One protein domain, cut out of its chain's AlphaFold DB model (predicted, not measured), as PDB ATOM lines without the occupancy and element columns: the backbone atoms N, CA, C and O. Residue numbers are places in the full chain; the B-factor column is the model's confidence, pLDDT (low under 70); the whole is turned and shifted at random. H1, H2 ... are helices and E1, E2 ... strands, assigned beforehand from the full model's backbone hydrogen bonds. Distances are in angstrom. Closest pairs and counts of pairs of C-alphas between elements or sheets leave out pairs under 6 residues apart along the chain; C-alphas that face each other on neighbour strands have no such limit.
ATOM      1  N   LEU A  11     -21.256 -45.833 -13.607       83.56
ATOM      2  CA  LEU A  11     -20.379 -45.746 -12.440       83.56
ATOM      3  C   LEU A  11     -20.798 -46.778 -11.386       83.56
ATOM      4  O   LEU A  11     -19.962 -47.481 -10.821       83.56
ATOM      5  N   HIS A  12     -22.102 -46.839 -11.135       81.00
ATOM      6  CA  HIS A  12     -22.757 -47.776 -10.238       81.00
ATOM      7  C   HIS A  12     -24.197 -47.974 -10.714       81.00
ATOM      8  O   HIS A  12     -24.850 -46.999 -11.089       81.00
ATOM      9  N   GLU A  13     -24.660 -49.221 -10.714       84.94
ATOM     10  CA  GLU A  13     -26.065 -49.560 -10.940       84.94
ATOM     11  C   GLU A  13     -26.758 -49.721  -9.590       84.94
ATOM     12  O   GLU A  13     -26.285 -50.455  -8.720       84.94
ATOM     13  N   GLU A  14     -27.874 -49.023  -9.432       86.38
ATOM     14  CA  GLU A  14     -28.749 -49.126  -8.274       86.38
ATOM     15  C   GLU A  14     -29.545 -50.441  -8.305       86.38
ATOM     16  O   GLU A  14     -29.722 -51.042  -9.372       86.38
ATOM     17  N   PRO A  15     -30.098 -50.894  -7.163       84.44
ATOM     18  CA  PRO A  15     -30.918 -52.107  -7.108       84.44
ATOM     19  C   PRO A  15     -32.137 -52.096  -8.041       84.44
ATOM     20  O   PRO A  15     -32.605 -53.158  -8.448       84.44
ATOM     21  N   ASP A  16     -32.646 -50.911  -8.389       82.75
ATOM     22  CA  ASP A  16     -33.755 -50.726  -9.331       82.75
ATOM     23  C   ASP A  16     -33.316 -50.707 -10.810       82.75
ATOM     24  O   ASP A  16     -34.137 -50.487 -11.701       82.75
ATOM     25  N   GLY A  17     -32.032 -50.964 -11.086       80.12
ATOM     26  CA  GLY A  17     -31.457 -51.052 -12.429       80.12
ATOM     27  C   GLY A  17     -31.156 -49.703 -13.083       80.12
ATOM     28  O   GLY A  17     -30.721 -49.658 -14.236       80.12
ATOM     29  N   THR A  18     -31.376 -48.593 -12.380       88.69
ATOM     30  CA  THR A  18     -30.967 -47.263 -12.845       88.69
ATOM     31  C   THR A  18     -29.498 -46.994 -12.519       88.69
ATOM     32  O   THR A  18     -28.898 -47.645 -11.668       88.69
ATOM     33  N   TYR A  19     -28.894 -46.010 -13.179       90.50
ATOM     34  CA  TYR A  19     -27.494 -45.662 -12.949       90.50
ATOM     35  C   TYR A  19     -27.198 -44.230 -13.380       90.50
ATOM     36  O   TYR A  19     -27.927 -43.640 -14.183       90.50
ATOM     37  N   ILE A  20     -26.074 -43.699 -12.901       92.38
ATOM     38  CA  ILE A  20     -25.390 -42.560 -13.521       92.38
ATOM     39  C   ILE A  20     -24.097 -43.035 -14.180       92.38
ATOM     40  O   ILE A  20     -23.502 -44.033 -13.764       92.38
ATOM     41  N   THR A  21     -23.628 -42.314 -15.190       91.75
ATOM     42  CA  THR A  21     -22.341 -42.609 -15.822       91.75
ATOM     43  C   THR A  21     -21.187 -41.883 -15.136       91.75
ATOM     44  O   THR A  21     -21.371 -40.859 -14.470       91.75
ATOM     45  N   VAL A  22     -19.963 -42.372 -15.356       89.81
ATOM     46  CA  VAL A  22     -18.731 -41.674 -14.942       89.81
ATOM     47  C   VAL A  22     -18.720 -40.238 -15.479       89.81
ATOM     48  O   VAL A  22     -18.386 -39.301 -14.756       89.81
ATOM     49  N   GLY A  23     -19.141 -40.055 -16.736       89.38
ATOM     50  CA  GLY A  23     -19.230 -38.742 -17.362       89.38
ATOM     51  C   GLY A  23     -20.204 -37.809 -16.648       89.38
ATOM     52  O   GLY A  23     -19.845 -36.675 -16.341       89.38
ATOM     53  N   GLN A  24     -21.412 -38.285 -16.337       91.62
ATOM     54  CA  GLN A  24     -22.429 -37.492 -15.641       91.62
ATOM     55  C   GLN A  24     -21.973 -37.070 -14.243       91.62
ATOM     56  O   GLN A  24     -22.172 -35.909 -13.876       91.62
ATOM     57  N   LEU A  25     -21.314 -37.954 -13.485       91.94
ATOM     58  CA  LEU A  25     -20.747 -37.561 -12.196       91.94
ATOM     59  C   LEU A  25     -19.647 -36.507 -12.377       91.94
ATOM     60  O   LEU A  25     -19.660 -35.484 -11.696       91.94
ATOM     61  N   GLN A  26     -18.731 -36.711 -13.328       91.56
ATOM     62  CA  GLN A  26     -17.651 -35.759 -13.596       91.56
ATOM     63  C   GLN A  26     -18.190 -34.376 -13.992       91.56
ATOM     64  O   GLN A  26     -17.656 -33.358 -13.548       91.56
ATOM     65  N   PHE A  27     -19.262 -34.319 -14.788       90.69
ATOM     66  CA  PHE A  27     -19.929 -33.063 -15.138       90.69
ATOM     67  C   PHE A  27     -20.464 -32.328 -13.910       90.69
ATOM     68  O   PHE A  27     -20.322 -31.107 -13.836       90.69
ATOM     69  N   PHE A  28     -21.036 -33.043 -12.941       91.44
ATOM     70  CA  PHE A  28     -21.497 -32.428 -11.700       91.44
ATOM     71  C   PHE A  28     -20.336 -31.941 -10.832       91.44
ATOM     72  O   PHE A  28     -20.352 -30.804 -10.369       91.44
ATOM     73  N   LEU A  29     -19.296 -32.762 -10.656       93.06
ATOM     74  CA  LEU A  29     -18.128 -32.417  -9.838       93.06
ATOM     75  C   LEU A  29     -17.380 -31.181 -10.360       93.06
ATOM     76  O   LEU A  29     -16.800 -30.440  -9.573       93.06
ATOM     77  N   ASN A  30     -17.431 -30.929 -11.671       93.00
ATOM     78  CA  ASN A  30     -16.839 -29.745 -12.295       93.00
ATOM     79  C   ASN A  30     -17.658 -28.453 -12.086       93.00
ATOM     80  O   ASN A  30     -17.212 -27.378 -12.496       93.00
ATOM     81  N   ARG A  31     -18.856 -28.524 -11.486       91.81
ATOM     82  CA  ARG A  31     -19.643 -27.340 -11.114       91.81
ATOM     83  C   ARG A  31     -19.025 -26.644  -9.904       91.81
ATOM     84  O   ARG A  31     -18.237 -27.217  -9.153       91.81
ATOM     85  N   LYS A  32     -19.430 -25.393  -9.684       93.31
ATOM     86  CA  LYS A  32     -19.056 -24.656  -8.476       93.31
ATOM     87  C   LYS A  32     -19.516 -25.434  -7.232       93.31
ATOM     88  O   LYS A  32     -20.692 -25.772  -7.123       93.31
ATOM     89  N   ASP A  33     -18.571 -25.698  -6.332       93.81
ATOM     90  CA  ASP A  33     -18.756 -26.451  -5.083       93.81
ATOM     91  C   ASP A  33     -19.251 -27.903  -5.290       93.81
ATOM     92  O   ASP A  33     -19.761 -28.533  -4.366       93.81
ATOM     93  N   GLY A  34     -19.085 -28.469  -6.496       92.25
ATOM     94  CA  GLY A  34     -19.625 -29.784  -6.866       92.25
ATOM     95  C   GLY A  34     -19.107 -30.942  -6.007       92.25
ATOM     96  O   GLY A  34     -19.884 -31.810  -5.615       92.25
ATOM     97  N   GLU A  35     -17.816 -30.945  -5.661       93.12
ATOM     98  CA  GLU A  35     -17.224 -31.974  -4.790       93.12
ATOM     99  C   GLU A  35     -17.770 -31.915  -3.355       93.12
ATOM    100  O   GLU A  35     -17.996 -32.955  -2.737       93.12
ATOM    101  N   GLU A  36     -17.993 -30.713  -2.819       93.75
ATOM    102  CA  GLU A  36     -18.583 -30.535  -1.491       93.75
ATOM    103  C   GLU A  36     -20.040 -30.998  -1.492       93.75
ATOM    104  O   GLU A  36     -20.398 -31.859  -0.692       93.75
ATOM    105  N   LYS A  37     -20.834 -30.517  -2.455       92.19
ATOM    106  CA  LYS A  37     -22.244 -30.888  -2.637       92.19
ATOM    107  C   LYS A  37     -22.450 -32.389  -2.819       92.19
ATOM    108  O   LYS A  37     -23.405 -32.952  -2.293       92.19
ATOM    109  N   PHE A  38     -21.537 -33.050  -3.528       91.12
ATOM    110  CA  PHE A  38     -21.529 -34.505  -3.643       91.12
ATOM    111  C   PHE A  38     -21.300 -35.185  -2.284       91.12
ATOM    112  O   PHE A  38     -22.052 -36.078  -1.905       91.12
ATOM    113  N   LYS A  39     -20.282 -34.755  -1.525       91.00
ATOM    114  CA  LYS A  39     -19.936 -35.353  -0.221       91.00
ATOM    115  C   LYS A  39     -21.011 -35.142   0.843       91.00
ATOM    116  O   LYS A  39     -21.140 -35.977   1.735       91.00
ATOM    117  N   THR A  40     -21.731 -34.027   0.782       90.06
ATOM    118  CA  THR A  40     -22.793 -33.686   1.735       90.06
ATOM    119  C   THR A  40     -24.174 -34.168   1.300       90.06
ATOM    120  O   THR A  40     -25.127 -33.968   2.050       90.06
ATOM    121  N   SER A  41     -24.292 -34.815   0.133       86.88
ATOM    122  CA  SER A  41     -25.577 -35.189  -0.471       86.88
ATOM    123  C   SER A  41     -26.538 -33.999  -0.565       86.88
ATOM    124  O   SER A  41     -27.711 -34.098  -0.203       86.88
ATOM    125  N   ASP A  42     -26.011 -32.860  -1.019       92.75
ATOM    126  CA  ASP A  42     -26.758 -31.616  -1.191       92.75
ATOM    127  C   ASP A  42     -27.961 -31.799  -2.127       92.75
ATOM    128  O   ASP A  42     -27.937 -32.629  -3.043       92.75
ATOM    129  N   ALA A  43     -29.010 -30.997  -1.925       89.75
ATOM    130  CA  ALA A  43     -30.242 -31.100  -2.700       89.75
ATOM    131  C   ALA A  43     -30.020 -30.972  -4.207       89.75
ATOM    132  O   ALA A  43     -30.578 -31.759  -4.971       89.75
ATOM    133  N   GLU A  44     -29.127 -30.076  -4.637       90.31
ATOM    134  CA  GLU A  44     -28.813 -29.924  -6.058       90.31
ATOM    135  C   GLU A  44     -28.176 -31.200  -6.630       90.31
ATOM    136  O   GLU A  44     -28.448 -31.589  -7.769       90.31
ATOM    137  N   PHE A  45     -27.338 -31.879  -5.839       90.56
ATOM    138  CA  PHE A  45     -26.742 -33.141  -6.258       90.56
ATOM    139  C   PHE A  45     -27.792 -34.244  -6.362       90.56
ATOM    140  O   PHE A  45     -27.814 -34.957  -7.362       90.56
ATOM    141  N   ILE A  46     -28.679 -34.375  -5.375       90.12
ATOM    142  CA  ILE A  46     -29.719 -35.412  -5.378       90.12
ATOM    143  C   ILE A  46     -30.715 -35.210  -6.529       90.12
ATOM    144  O   ILE A  46     -31.096 -36.178  -7.191       90.12
ATOM    145  N   GLU A  47     -31.101 -33.968  -6.825       88.94
ATOM    146  CA  GLU A  47     -31.940 -33.651  -7.983       88.94
ATOM    147  C   GLU A  47     -31.249 -34.023  -9.298       88.94
ATOM    148  O   GLU A  47     -31.826 -34.730 -10.128       88.94
ATOM    149  N   TYR A  48     -29.985 -33.624  -9.464       89.50
ATOM    150  CA  TYR A  48     -29.187 -33.986 -10.633       89.50
ATOM    151  C   TYR A  48     -29.016 -35.506 -10.775       89.50
ATOM    152  O   TYR A  48     -29.138 -36.048 -11.875       89.50
ATOM    153  N   TYR A  49     -28.761 -36.196  -9.662       90.56
ATOM    154  CA  TYR A  49     -28.601 -37.645  -9.589       90.56
ATOM    155  C   TYR A  49     -29.854 -38.371 -10.081       90.56
ATOM    156  O   TYR A  49     -29.786 -39.197 -10.993       90.56
ATOM    157  N   ASN A  50     -31.016 -38.009  -9.529       88.69
ATOM    158  CA  ASN A  50     -32.298 -38.586  -9.919       88.69
ATOM    159  C   ASN A  50     -32.634 -38.283 -11.387       88.69
ATOM    160  O   ASN A  50     -33.101 -39.172 -12.099       88.69
ATOM    161  N   LEU A  51     -32.355 -37.065 -11.867       88.19
ATOM    162  CA  LEU A  51     -32.584 -36.697 -13.265       88.19
ATOM    163  C   LEU A  51     -31.737 -37.545 -14.223       88.19
ATOM    164  O   LEU A  51     -32.268 -38.070 -15.200       88.19
ATOM    165  N   CYS A  52     -30.444 -37.720 -13.934       90.75
ATOM    166  CA  CYS A  52     -29.550 -38.535 -14.761       90.75
ATOM    167  C   CYS A  52     -29.995 -40.001 -14.815       90.75
ATOM    168  O   CYS A  52     -29.989 -40.603 -15.887       90.75
ATOM    169  N   ARG A  53     -30.434 -40.560 -13.679       90.81
ATOM    170  CA  ARG A  53     -30.963 -41.932 -13.598       90.81
ATOM    171  C   ARG A  53     -32.184 -42.125 -14.489       90.81
ATOM    172  O   ARG A  53     -32.217 -43.062 -15.281       90.81
ATOM    173  N   VAL A  54     -33.156 -41.215 -14.396       89.06
ATOM    174  CA  VAL A  54     -34.362 -41.241 -15.238       89.06
ATOM    175  C   VAL A  54     -33.988 -41.086 -16.710       89.06
ATOM    176  O   VAL A  54     -34.422 -41.887 -17.534       89.06
ATOM    177  N   TYR A  55     -33.140 -40.107 -17.040       90.50
ATOM    178  CA  TYR A  55     -32.680 -39.868 -18.407       90.50
ATOM    179  C   TYR A  55     -32.034 -41.114 -19.025       90.50
ATOM    180  O   TYR A  55     -32.387 -41.485 -20.143       90.50
ATOM    181  N   ASN A  56     -31.124 -41.779 -18.306       91.38
ATOM    182  CA  ASN A  56     -30.413 -42.954 -18.813       91.38
ATOM    183  C   ASN A  56     -31.355 -44.134 -19.056       91.38
ATOM    184  O   ASN A  56     -31.218 -44.826 -20.061       91.38
ATOM    185  N   VAL A  57     -32.325 -44.351 -18.161       90.50
ATOM    186  CA  VAL A  57     -33.333 -45.403 -18.335       90.50
ATOM    187  C   VAL A  57     -34.187 -45.138 -19.567       90.50
ATOM    188  O   VAL A  57     -34.306 -46.017 -20.414       90.50
ATOM    189  N   VAL A  58     -34.753 -43.933 -19.695       91.69
ATOM    190  CA  VAL A  58     -35.615 -43.623 -20.844       91.69
ATOM    191  C   VAL A  58     -34.819 -43.644 -22.147       91.69
ATOM    192  O   VAL A  58     -35.283 -44.230 -23.115       91.69
ATOM    193  N   SER A  59     -33.606 -43.085 -22.161       91.44
ATOM    194  CA  SER A  59     -32.751 -43.088 -23.356       91.44
ATOM    195  C   SER A  59     -32.421 -44.507 -23.810       91.44
ATOM    196  O   SER A  59     -32.497 -44.786 -24.997       91.44
ATOM    197  N   LYS A  60     -32.125 -45.421 -22.878       91.31
ATOM    198  CA  LYS A  60     -31.864 -46.826 -23.208       91.31
ATOM    199  C   LYS A  60     -33.092 -47.517 -23.804       91.31
ATOM    200  O   LYS A  60     -32.958 -48.237 -24.781       91.31
ATOM    201  N   ILE A  61     -34.280 -47.281 -23.245       92.69
ATOM    202  CA  ILE A  61     -35.526 -47.820 -23.811       92.69
ATOM    203  C   ILE A  61     -35.743 -47.259 -25.227       92.69
ATOM    204  O   ILE A  61     -36.097 -48.008 -26.127       92.69
ATOM    205  N   MET A  62     -35.460 -45.970 -25.443       93.75
ATOM    206  CA  MET A  62     -35.555 -45.334 -26.762       93.75
ATOM    207  C   MET A  62     -34.511 -45.831 -27.778       93.75
ATOM    208  O   MET A  62     -34.755 -45.761 -28.978       93.75
ATOM    209  N   GLU A  63     -33.345 -46.307 -27.332       92.81
ATOM    210  CA  GLU A  63     -32.347 -46.934 -28.215       92.81
ATOM    211  C   GLU A  63     -32.847 -48.272 -28.783       92.81
ATOM    212  O   GLU A  63     -32.513 -48.610 -29.921       92.81
ATOM    213  N   ASP A  64     -33.648 -49.010 -28.008       94.31
ATOM    214  CA  ASP A  64     -34.250 -50.283 -28.418       94.31
ATOM    215  C   ASP A  64     -35.583 -50.081 -29.176       94.31
ATOM    216  O   ASP A  64     -35.867 -50.810 -30.131       94.31
ATOM    217  N   ASP A  65     -36.379 -49.081 -28.780       94.38
ATOM    218  CA  ASP A  65     -37.651 -48.683 -29.396       94.38
ATOM    219  C   ASP A  65     -37.784 -47.148 -29.449       94.38
ATOM    220  O   ASP A  65     -38.171 -46.502 -28.474       94.38
ATOM    221  N   GLU A  66     -37.488 -46.560 -30.613       93.62
ATOM    222  CA  GLU A  66     -37.493 -45.103 -30.830       93.62
ATOM    223  C   GLU A  66     -38.858 -44.451 -30.527       93.62
ATOM    224  O   GLU A  66     -38.904 -43.290 -30.119       93.62
ATOM    225  N   ASP A  67     -39.960 -45.199 -30.655       93.88
ATOM    226  CA  ASP A  67     -41.325 -44.709 -30.430       93.88
ATOM    227  C   ASP A  67     -41.785 -44.852 -28.961       93.88
ATOM    228  O   ASP A  67     -42.879 -44.401 -28.596       93.88
ATOM    229  N   ALA A  68     -40.966 -45.445 -28.083       94.12
ATOM    230  CA  ALA A  68     -41.333 -45.708 -26.689       94.12
ATOM    231  C   ALA A  68     -41.516 -44.434 -25.844       94.12
ATOM    232  O   ALA A  68     -42.235 -44.449 -24.837       94.12
ATOM    233  N   ALA A  69     -40.862 -43.336 -26.224       95.88
ATOM    234  CA  ALA A  69     -40.995 -42.038 -25.577       95.88
ATOM    235  C   ALA A  69     -40.569 -40.882 -26.489       95.88
ATOM    236  O   ALA A  69     -39.833 -41.040 -27.452       95.88
ATOM    237  N   ILE A  70     -40.986 -39.678 -26.112       93.69
ATOM    238  CA  ILE A  70     -40.482 -38.412 -26.630       93.69
ATOM    239  C   ILE A  70     -39.717 -37.732 -25.501       93.69
ATOM    240  O   ILE A  70     -40.241 -37.552 -24.398       93.69
ATOM    241  N   MET A  71     -38.492 -37.308 -25.793       91.56
ATOM    242  CA  MET A  71     -37.644 -36.579 -24.859       91.56
ATOM    243  C   MET A  71     -37.264 -35.218 -25.434       91.56
ATOM    244  O   MET A  71     -36.835 -35.108 -26.580       91.56
ATOM    245  N   TYR A  72     -37.411 -34.173 -24.623       89.38
ATOM    246  CA  TYR A  72     -37.064 -32.807 -24.997       89.38
ATOM    247  C   TYR A  72     -36.203 -32.147 -23.920       89.38
ATOM    248  O   TYR A  72     -36.574 -32.119 -22.745       89.38
ATOM    249  N   TRP A  73     -35.065 -31.587 -24.336       83.38
ATOM    250  CA  TRP A  73     -34.170 -30.810 -23.480       83.38
ATOM    251  C   TRP A  73     -34.421 -29.309 -23.677       83.38
ATOM    252  O   TRP A  73     -34.116 -28.753 -24.734       83.38
ATOM    253  N   ASP A  74     -34.948 -28.634 -22.653       84.44
ATOM    254  CA  ASP A  74     -35.043 -27.174 -22.625       84.44
ATOM    255  C   ASP A  74     -33.750 -26.591 -22.046       84.44
ATOM    256  O   ASP A  74     -33.581 -26.483 -20.831       84.44
ATOM    257  N   GLU A  75     -32.835 -26.178 -22.921       76.94
ATOM    258  CA  GLU A  75     -31.560 -25.575 -22.518       76.94
ATOM    259  C   GLU A  75     -31.742 -24.267 -21.733       76.94
ATOM    260  O   GLU A  75     -30.967 -23.974 -20.826       76.94
ATOM    261  N   LYS A  76     -32.772 -23.467 -22.031       81.56
ATOM    262  CA  LYS A  76     -32.958 -22.174 -21.352       81.56
ATOM    263  C   LYS A  76     -33.422 -22.361 -19.920       81.56
ATOM    264  O   LYS A  76     -33.037 -21.586 -19.049       81.56
ATOM    265  N   LYS A  77     -34.265 -23.367 -19.694       79.44
ATOM    266  CA  LYS A  77     -34.787 -23.693 -18.366       79.44
ATOM    267  C   LYS A  77     -33.967 -24.755 -17.638       79.44
ATOM    268  O   LYS A  77     -34.203 -24.948 -16.454       79.44
ATOM    269  N   GLN A  78     -33.015 -25.399 -18.318       69.12
ATOM    270  CA  GLN A  78     -32.222 -26.520 -17.802       69.12
ATOM    271  C   GLN A  78     -33.115 -27.675 -17.314       69.12
ATOM    272  O   GLN A  78     -32.925 -28.211 -16.226       69.12
ATOM    273  N   LEU A  79     -34.120 -28.036 -18.120       79.19
ATOM    274  CA  LEU A  79     -35.122 -29.055 -17.791       79.19
ATOM    275  C   LEU A  79     -35.201 -30.124 -18.879       79.19
ATOM    276  O   LEU A  79     -35.054 -29.832 -20.065       79.19
ATOM    277  N   VAL A  80     -35.540 -31.346 -18.469       83.25
ATOM    278  CA  VAL A  80     -35.936 -32.430 -19.377       83.25
ATOM    279  C   VAL A  80     -37.431 -32.639 -19.261       83.25
ATOM    280  O   VAL A  80     -37.954 -32.803 -18.162       83.25
ATOM    281  N   SER A  81     -38.116 -32.640 -20.398       89.69
ATOM    282  CA  SER A  81     -39.513 -33.055 -20.501       89.69
ATOM    283  C   SER A  81     -39.587 -34.414 -21.180       89.69
ATOM    284  O   SER A  81     -38.891 -34.658 -22.167       89.69
ATOM    285  N   LEU A  82     -40.428 -35.288 -20.637       91.44
ATOM    286  CA  LEU A  82     -40.629 -36.652 -21.111       91.44
ATOM    287  C   LEU A  82     -42.116 -36.851 -21.396       91.44
ATOM    288  O   LEU A  82     -42.951 -36.504 -20.562       91.44
ATOM    289  N   GLY A  83     -42.432 -37.411 -22.558       93.25
ATOM    290  CA  GLY A  83     -43.765 -37.892 -22.905       93.25
ATOM    291  C   GLY A  83     -43.686 -39.363 -23.281       93.25
ATOM    292  O   GLY A  83     -42.811 -39.750 -24.043       93.25
ATOM    293  N   PHE A  84     -44.565 -40.196 -22.741       95.31
ATOM    294  CA  PHE A  84     -44.600 -41.629 -23.032       95.31
ATOM    295  C   PHE A  84     -46.020 -42.163 -22.812       95.31
ATOM    296  O   PHE A  84     -46.765 -41.584 -22.013       95.31
ATOM    297  N   PRO A  85     -46.426 -43.234 -23.515       93.44
ATOM    298  CA  PRO A  85     -47.758 -43.798 -23.365       93.44
ATOM    299  C   PRO A  85     -47.966 -44.375 -21.961       93.44
ATOM    300  O   PRO A  85     -47.079 -45.013 -21.382       93.44
ATOM    301  N   GLU A  86     -49.169 -44.179 -21.421       91.25
ATOM    302  CA  GLU A  86     -49.581 -44.807 -20.168       91.25
ATOM    303  C   GLU A  86     -49.532 -46.337 -20.307       91.25
ATOM    304  O   GLU A  86     -49.972 -46.902 -21.308       91.25
ATOM    305  N   GLY A  87     -48.943 -47.017 -19.319       89.81
ATOM    306  CA  GLY A  87     -48.746 -48.470 -19.351       89.81
ATOM    307  C   GLY A  87     -47.677 -48.965 -20.336       89.81
ATOM    308  O   GLY A  87     -47.455 -50.174 -20.417       89.81
ATOM    309  N   GLY A  88     -46.995 -48.064 -21.053       91.19
ATOM    310  CA  GLY A  88     -45.833 -48.387 -21.882       91.19
ATOM    311  C   GLY A  88     -44.610 -48.806 -21.062       91.19
ATOM    312  O   GLY A  88     -44.584 -48.691 -19.833       91.19
ATOM    313  N   GLU A  89     -43.565 -49.285 -21.738       92.56
ATOM    314  CA  GLU A  89     -42.345 -49.778 -21.085       92.56
ATOM    315  C   GLU A  89     -41.680 -48.722 -20.193       92.56
ATOM    316  O   GLU A  89     -41.301 -49.017 -19.056       92.56
ATOM    317  N   VAL A  90     -41.633 -47.469 -20.654       91.50
ATOM    318  CA  VAL A  90     -41.110 -46.343 -19.870       91.50
ATOM    319  C   VAL A  90     -41.928 -46.124 -18.595       91.50
ATOM    320  O   VAL A  90     -41.354 -46.085 -17.507       91.50
ATOM    321  N   ALA A  91     -43.261 -46.066 -18.685       92.25
ATOM    322  CA  ALA A  91     -44.134 -45.901 -17.517       92.25
ATOM    323  C   ALA A  91     -43.961 -47.050 -16.504       92.25
ATOM    324  O   ALA A  91     -43.803 -46.827 -15.298       92.25
ATOM    325  N   ASN A  92     -43.922 -48.289 -16.997       91.25
ATOM    326  CA  ASN A  92     -43.759 -49.484 -16.171       91.25
ATOM    327  C   ASN A  92     -42.383 -49.556 -15.503       91.25
ATOM    328  O   ASN A  92     -42.270 -50.091 -14.400       91.25
ATOM    329  N   THR A  93     -41.343 -49.034 -16.149       90.25
ATOM    330  CA  THR A  93     -39.988 -49.008 -15.587       90.25
ATOM    331  C   THR A  93     -39.861 -47.899 -14.550       90.25
ATOM    332  O   THR A  93     -39.461 -48.165 -13.421       90.25
ATOM    333  N   LEU A  94     -40.297 -46.679 -14.875       88.19
ATOM    334  CA  LEU A  94     -40.216 -45.534 -13.964       88.19
ATOM    335  C   LEU A  94     -41.064 -45.703 -12.696       88.19
ATOM    336  O   LEU A  94     -40.681 -45.191 -11.649       88.19
ATOM    337  N   SER A  95     -42.168 -46.455 -12.746       88.31
ATOM    338  CA  SER A  95     -42.972 -46.766 -11.547       88.31
ATOM    339  C   SER A  95     -42.242 -47.620 -10.501       88.31
ATOM    340  O   SER A  95     -42.682 -47.682  -9.354       88.31
ATOM    341  N   LYS A  96     -41.132 -48.264 -10.877       87.75
ATOM    342  CA  LYS A  96     -40.308 -49.106  -9.999       87.75
ATOM    343  C   LYS A  96     -39.048 -48.395  -9.505       87.75
ATOM    344  O   LYS A  96     -38.344 -48.953  -8.671       87.75
TER     345      LYS A  96
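AT A GLANCE: This is residues 11 to 96 of the 124 residues of an uncharacterized protein of Flavobacteriaceae bacterium (UniProt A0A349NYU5). One long helix, H3, runs through the middle as a spine, with a small hairpin on either side of it: E3 and E4 on one, E1 and E2 on the other. Three short helices complete it: H1 alongside the first part of H3, H2 crosswise at its beginning, and H4 alongside its later part. The 86 printed residues follow the order E1 E2 H1 H2 H3 E3 E4 H4, with both two-stranded sheets antiparallel and the class mixed, helices and strands. The whole is only just compact, close to loose, with a radius of gyration of the C-alphas of 13.9 A and spans of 39 by 33 by 19 A.

HOW THE PARTS SIT: E3, residues 70 to 74, and E4, residues 79 to 83, form an antiparallel hairpin at 162 degrees; N 72 and O 81 are within hydrogen-bond range at 2.9 A. H3, residues 43 to 64, is near E3 and E4, with 7 and 9 pairs of C-alphas within 10 A. H3 is the hub. With residues 54 to 61 alone it touches H4, residues 89 to 94, at a shallow tilt of 17 degrees, opposite ways; the closest C-alphas, of Val 58 and Val 90, are 6.2 A apart. With residues 44 to 45 alone it touches H2, residues 34 to 39, about perpendicular at 81 degrees; the closest C-alphas, of Phe 38 and Phe 45, are 6.0 A apart. H3 only just touches H1, residues 22 to 29, with 3 pairs of C-alphas within 8 A, the closest Gln 24 and Cys 52 at 7.3 A. E1, residues 11 to 13, and E2, residues 19 to 21, form the other hairpin, with N 11 and O 20 at 2.9 A; the closest C-alphas of E2 and H3, Tyr 19 and Arg 53, are 5.1 A apart. In H1, H2, H3 and H4 every O i to N i+4 pair is within hydrogen-bond range.

IN THESE COORDINATES: E1 begins at C-alpha 11 (-20.379, -45.746, -12.440). H3 measures 32.3 A, from C-alpha 43 (-30.242, -31.100, -2.700) to C-alpha 64. E3 measures 13.1 A and E4 13.4 A. H4 ends at C-alpha 94 (-40.216, -45.534, -13.964).

THE WHOLE: The two C-alphas farthest apart, of Asp 33 and Gly 87, are 39.8 A apart. The printed part has no cut, and its links are tight. Residue 78 alone has a pLDDT under 70.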